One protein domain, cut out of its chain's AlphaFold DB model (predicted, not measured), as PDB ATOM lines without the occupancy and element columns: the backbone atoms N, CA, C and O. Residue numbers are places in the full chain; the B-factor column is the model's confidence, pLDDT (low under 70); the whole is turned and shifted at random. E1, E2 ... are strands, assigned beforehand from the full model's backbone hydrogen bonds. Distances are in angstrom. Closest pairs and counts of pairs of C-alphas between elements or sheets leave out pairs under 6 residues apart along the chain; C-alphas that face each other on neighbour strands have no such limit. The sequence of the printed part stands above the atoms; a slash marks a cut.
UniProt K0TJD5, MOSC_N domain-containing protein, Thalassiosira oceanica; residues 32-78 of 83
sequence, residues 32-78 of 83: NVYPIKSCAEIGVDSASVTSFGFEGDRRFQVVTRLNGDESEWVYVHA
ATOM      1  N   ASN A  32     188.383 234.772 277.118       98.12
ATOM      2  CA  ASN A  32     188.971 234.266 275.883       98.12
ATOM      3  C   ASN A  32     190.480 234.099 276.067       98.12
ATOM      4  O   ASN A  32     191.155 235.021 276.530       98.12
ATOM      5  N   VAL A  33     191.000 232.936 275.681       97.88
ATOM      6  CA  VAL A  33     192.438 232.636 275.643       97.88
ATOM      7  C   VAL A  33     192.873 232.516 274.186       97.88
ATOM      8  O   VAL A  33     192.175 231.908 273.377       97.88
ATOM      9  N   TYR A  34     194.033 233.073 273.844       97.62
ATOM     10  CA  TYR A  34     194.598 233.065 272.495       97.62
ATOM     11  C   TYR A  34     195.942 232.336 272.503       97.62
ATOM     12  O   TYR A  34     196.983 232.993 272.551       97.62
ATOM     13  N   PRO A  35     195.981 230.992 272.451       95.50
ATOM     14  CA  PRO A  35     197.240 230.259 272.599       95.50
ATOM     15  C   PRO A  35     198.301 230.638 271.559       95.50
ATOM     16  O   PRO A  35     199.493 230.680 271.870       95.50
ATOM     17  N   ILE A  36     197.864 230.956 270.335       95.31
ATOM     18  CA  ILE A  36     198.718 231.398 269.229       95.31
ATOM     19  C   ILE A  36     198.431 232.875 268.937       95.31
ATOM     20  O   ILE A  36     197.287 233.272 268.710       95.31
ATOM     21  N   LYS A  37     199.481 233.701 268.926       94.19
ATOM     22  CA  LYS A  37     199.386 235.142 268.665       94.19
ATOM     23  C   LYS A  37     198.722 235.429 267.314       94.19
ATOM     24  O   LYS A  37     199.113 234.868 266.295       94.19
ATOM     25  N   SER A  38     197.772 236.365 267.326       95.19
ATOM     26  CA  SER A  38     196.998 236.819 266.158       95.19
ATOM     27  C   SER A  38     196.086 235.760 265.515       95.19
ATOM     28  O   SER A  38     195.582 235.990 264.419       95.19
ATOM     29  N   CYS A  39     195.848 234.626 266.183       94.81
ATOM     30  CA  CYS A  39     194.914 233.586 265.741       94.81
ATOM     31  C   CYS A  39     193.588 233.625 266.525       94.81
ATOM     32  O   CYS A  39     193.369 234.511 267.352       94.81
ATOM     33  N   ALA A  40     192.691 232.678 266.228       96.62
ATOM     34  CA  ALA A  40     191.371 232.574 266.844       96.62
ATOM     35  C   ALA A  40     191.431 232.358 268.367       96.62
ATOM     36  O   ALA A  40     192.365 231.750 268.896       96.62
ATOM     37  N   GLU A  41     190.399 232.847 269.049       96.69
ATOM     38  CA  GLU A  41     190.194 232.648 270.481       96.69
ATOM     39  C   GLU A  41     189.642 231.270 270.825       96.69
ATOM     40  O   GLU A  41     188.953 230.627 270.032       96.69
ATOM     41  N   ILE A  42     189.886 230.874 272.070       97.56
ATOM     42  CA  ILE A  42     189.188 229.799 272.759       97.56
ATOM     43  C   ILE A  42     188.415 230.438 273.913       97.56
ATOM     44  O   ILE A  42     189.019 230.951 274.858       97.56
ATOM     45  N   GLY A  43     187.086 230.419 273.820       97.94
ATOM     46  CA  GLY A  43     186.212 230.826 274.917       97.94
ATOM     47  C   GLY A  43     186.250 229.794 276.043       97.94
ATOM     48  O   GLY A  43     186.178 228.591 275.786       97.94
ATOM     49  N   VAL A  44     186.372 230.256 277.285       97.00
ATOM     50  CA  VAL A  44     186.431 229.411 278.484       97.00
ATOM     51  C   VAL A  44     185.535 229.966 279.590       97.00
ATOM     52  O   VAL A  44     185.330 231.173 279.694       97.00
ATOM     53  N   ASP A  45     185.045 229.088 280.465       97.75
ATOM     54  CA  ASP A  45     184.254 229.498 281.636       97.75
ATOM     55  C   ASP A  45     185.135 230.033 282.776       97.75
ATOM     56  O   ASP A  45     184.688 230.799 283.631       97.75
ATOM     57  N   SER A  46     186.404 229.619 282.813       97.00
ATOM     58  CA  SER A  46     187.380 230.044 283.815       97.00
ATOM     59  C   SER A  46     188.807 229.938 283.279       97.00
ATOM     60  O   SER A  46     189.094 229.111 282.415       97.00
ATOM     61  N   ALA A  47     189.704 230.778 283.800       96.44
ATOM     62  CA  ALA A  47     191.129 230.747 283.490       96.44
ATOM     63  C   ALA A  47     191.956 231.154 284.717       96.44
ATOM     64  O   ALA A  47     191.561 232.040 285.481       96.44
ATOM     65  N   SER A  48     193.122 230.532 284.886       97.75
ATOM     66  CA  SER A  48     194.090 230.910 285.918       97.75
ATOM     67  C   SER A  48     194.850 232.163 285.494       97.75
ATOM     68  O   SER A  48     195.358 232.229 284.376       97.75
ATOM     69  N   VAL A  49     194.954 233.148 286.386       97.06
ATOM     70  CA  VAL A  49     195.734 234.372 286.153       97.06
ATOM     71  C   VAL A  49     197.155 234.182 286.675       97.06
ATOM     72  O   VAL A  49     197.358 233.817 287.831       97.06
ATOM     73  N   THR A  50     198.133 234.477 285.828       95.25
ATOM     74  CA  THR A  50     199.565 234.507 286.146       95.25
ATOM     75  C   THR A  50     200.101 235.936 286.044       95.25
ATOM     76  O   THR A  50     199.385 236.851 285.634       95.25
ATOM     77  N   SER A  51     201.382 236.147 286.358       95.50
ATOM     78  CA  SER A  51     202.041 237.445 286.144       95.50
ATOM     79  C   SER A  51     202.099 237.875 284.672       95.50
ATOM     80  O   SER A  51     202.281 239.058 284.403       95.50
ATOM     81  N   PHE A  52     201.941 236.940 283.728       89.69
ATOM     82  CA  PHE A  52     202.022 237.189 282.283       89.69
ATOM     83  C   PHE A  52     200.651 237.283 281.590       89.69
ATOM     84  O   PHE A  52     200.592 237.609 280.408       89.69
ATOM     85  N   GLY A  53     199.551 237.017 282.300       94.44
ATOM     86  CA  GLY A  53     198.201 236.926 281.732       94.44
ATOM     87  C   GLY A  53     197.520 235.608 282.091       94.44
ATOM     88  O   GLY A  53     197.880 234.977 283.088       94.44
ATOM     89  N   PHE A  54     196.530 235.180 281.304       96.81
ATOM     90  CA  PHE A  54     195.937 233.856 281.503       96.81
ATOM     91  C   PHE A  54     196.958 232.756 281.207       96.81
ATOM     92  O   PHE A  54     197.751 232.867 280.272       96.81
ATOM     93  N   GLU A  55     196.934 231.691 282.007       95.19
ATOM     94  CA  GLU A  55     197.732 230.496 281.741       95.19
ATOM     95  C   GLU A  55     197.450 230.001 280.314       95.19
ATOM     96  O   GLU A  55     196.297 229.818 279.924       95.19
ATOM     97  N   GLY A  56     198.505 229.827 279.516       92.00
ATOM     98  CA  GLY A  56     198.377 229.424 278.116       92.00
ATOM     99  C   GLY A  56     198.120 230.553 277.104       92.00
ATOM    100  O   GLY A  56     198.175 230.275 275.907       92.00
ATOM    101  N   ASP A  57     197.904 231.809 277.517       96.31
ATOM    102  CA  ASP A  57     197.682 232.920 276.575       96.31
ATOM    103  C   ASP A  57     198.966 233.309 275.827       96.31
ATOM    104  O   ASP A  57     200.036 233.465 276.419       96.31
ATOM    105  N   ARG A  58     198.852 233.455 274.503       95.12
ATOM    106  CA  ARG A  58     199.899 233.871 273.551       95.12
ATOM    107  C   ARG A  58     201.244 233.166 273.738       95.12
ATOM    108  O   ARG A  58     202.303 233.754 273.524       95.12
ATOM    109  N   ARG A  59     201.208 231.885 274.104       94.38
ATOM    110  CA  ARG A  59     202.407 231.065 274.322       94.38
ATOM    111  C   ARG A  59     203.156 230.747 273.043       94.38
ATOM    112  O   ARG A  59     204.352 230.477 273.110       94.38
ATOM    113  N   PHE A  60     202.475 230.804 271.905       92.94
ATOM    114  CA  PHE A  60     203.065 230.558 270.602       92.94
ATOM    115  C   PHE A  60     202.983 231.797 269.721       92.94
ATOM    116  O   PHE A  60     201.976 232.509 269.693       92.94
ATOM    117  N   GLN A  61     204.031 232.010 268.938       93.31
ATOM    118  CA  GLN A  61     204.036 232.986 267.862       93.31
ATOM    119  C   GLN A  61     204.568 232.327 266.594       93.31
ATOM    120  O   GLN A  61     205.599 231.660 266.612       93.31
ATOM    121  N   VAL A  62     203.859 232.541 265.488       90.38
ATOM    122  CA  VAL A  62     204.368 232.223 264.156       90.38
ATOM    123  C   VAL A  62     205.381 233.296 263.778       90.38
ATOM    124  O   VAL A  62     205.064 234.488 263.783       90.38
ATOM    125  N   VAL A  63     206.603 232.878 263.474       87.94
ATOM    126  CA  VAL A  63     207.671 233.757 262.999       87.94
ATOM    127  C   VAL A  63     208.244 233.210 261.702       87.94
ATOM    128  O   VAL A  63     208.235 232.005 261.452       87.94
ATOM    129  N   THR A  64     208.757 234.110 260.875       87.31
ATOM    130  CA  THR A  64     209.562 233.736 259.718       87.31
ATOM    131  C   THR A  64     211.000 233.561 260.179       87.31
ATOM    132  O   THR A  64     211.616 234.507 260.675       87.31
ATOM    133  N   ARG A  65     211.543 232.353 260.025       83.19
ATOM    134  CA  ARG A  65     212.970 232.099 260.200       83.19
ATOM    135  C   ARG A  65     213.668 232.329 258.868       83.19
ATOM    136  O   ARG A  65     213.266 231.762 257.855       83.19
ATOM    137  N   LEU A  66     214.702 233.163 258.885       81.06
ATOM    138  CA  LEU A  66     215.562 233.395 257.730       81.06
ATOM    139  C   LEU A  66     216.760 232.448 257.819       81.06
ATOM    140  O   LEU A  66     217.536 232.528 258.772       81.06
ATOM    141  N   ASN A  67     216.899 231.555 256.842       73.88
ATOM    142  CA  ASN A  67     218.054 230.677 256.680       73.88
ATOM    143  C   ASN A  67     218.748 231.048 255.358       73.88
ATOM    144  O   ASN A  67     218.545 230.407 254.332       73.88
ATOM    145  N   GLY A  68     219.544 232.122 255.367       78.69
ATOM    146  CA  GLY A  68     220.109 232.673 254.128       78.69
ATOM    147  C   GLY A  68     219.016 233.280 253.241       78.69
ATOM    148  O   GLY A  68     218.268 234.133 253.715       78.69
ATOM    149  N   ASP A  69     218.920 232.827 251.987       75.25
ATOM    150  CA  ASP A  69     217.915 233.287 251.009       75.25
ATOM    151  C   ASP A  69     216.556 232.568 251.133       75.25
ATOM    152  O   ASP A  69     215.595 232.929 250.450       75.25
ATOM    153  N   GLU A  70     216.445 231.561 252.005       73.06
ATOM    154  CA  GLU A  70     215.214 230.797 252.210       73.06
ATOM    155  C   GLU A  70     214.490 231.216 253.497       73.06
ATOM    156  O   GLU A  70     215.099 231.472 254.542       73.06
ATOM    157  N   SER A  71     213.158 231.264 253.423       76.88
ATOM    158  CA  SER A  71     212.287 231.596 254.550       76.88
ATOM    159  C   SER A  71     211.390 230.418 254.921       76.88
ATOM    160  O   SER A  71     210.641 229.924 254.077       76.88
ATOM    161  N   GLU A  72     211.404 230.026 256.194       83.19
ATOM    162  CA  GLU A  72     210.550 228.971 256.746       83.19
ATOM    163  C   GLU A  72     209.628 229.541 257.834       83.19
ATOM    164  O   GLU A  72     210.039 230.373 258.648       83.19
ATOM    165  N   TRP A  73     208.370 229.096 257.862       77.50
ATOM    166  CA  TRP A  73     207.431 229.436 258.931       77.50
ATOM    167  C   TRP A  73     207.602 228.473 260.100       77.50
ATOM    168  O   TRP A  73     207.355 227.277 259.963       77.50
ATOM    169  N   VAL A  74     207.974 229.002 261.265       79.50
ATOM    170  CA  VAL A  74     208.162 228.206 262.481       79.50
ATOM    171  C   VAL A  74     207.342 228.772 263.634       79.50
ATOM    172  O   VAL A  74     207.125 229.982 263.740       79.50
ATOM    173  N   TYR A  75     206.886 227.886 264.518       79.00
ATOM    174  CA  TYR A  75     206.263 228.274 265.780       79.00
ATOM    175  C   TYR A  75     207.341 228.367 266.853       79.00
ATOM    176  O   TYR A  75     208.076 227.407 267.079       79.00
ATOM    177  N   VAL A  76     207.419 229.508 267.530       79.06
ATOM    178  CA  VAL A  76     208.312 229.703 268.678       79.06
ATOM    179  C   VAL A  76     207.507 229.863 269.954       79.06
ATOM    180  O   VAL A  76     206.401 230.413 269.947       79.06
ATOM    181  N   HIS A  77     208.072 229.372 271.052       77.38
ATOM    182  CA  HIS A  77     207.466 229.458 272.367       77.38
ATOM    183  C   HIS A  77     207.917 230.738 273.081       77.38
ATOM    184  O   HIS A  77     209.110 231.008 273.214       77.38
ATOM    185  N   ALA A  78     206.959 231.533 273.555       66.06
ATOM    186  CA  ALA A  78     207.220 232.865 274.091       66.06
ATOM    187  C   ALA A  78     208.072 232.870 275.381       66.06
ATOM    188  O   ALA A  78     208.718 233.873 275.653       66.06
TER     189      ALA A  78
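This is residues 32 to 78 of the 83 residues of the protein "MOSC_N domain-containing protein" of Thalassiosira oceanica (UniProt K0TJD5). A long two-stranded antiparallel hairpin, E2 and E3, makes one end of a rod, and a loose head of loops with the short strand E1 makes the other. The printed part has 47 residues, with no named helix and strands E1, E2, E3 along the chain. It is all strand by class, with 19 of 47 residues in named strands, and loose: the radius of gyration of the C-alphas is 13.7 A, the spans 45 by 21 by 9 A.

E2, residues 60 to 67, is 20.5 A long and begins at C-alpha 60 (203.065, 230.558, 270.602). E3, residues 70 to 77, is 21.6 A long, ends at C-alpha 77 (207.466, 229.458, 272.367) and bends by 50 degrees at residue 73. E1, residues 42 to 44, spans 6.4 A.

The hairpin strands E2 and E3 run at 150 degrees, with N 65 and O 72 at 2.8 A and N 61 and O 76 at 3.0 A, within hydrogen-bond range. E1 is apart from both and pairs with no named strand; residues 32 to 33 pair antiparallel with its residues 42 to 43.

The farthest C-alphas, of Asp 45 and Asp 69, are 45.7 A apart. The printed part has no cut. The link E1 to E2 is long, 15 residues; E2 to E3 is tight. Residue 78 is under pLDDT 70.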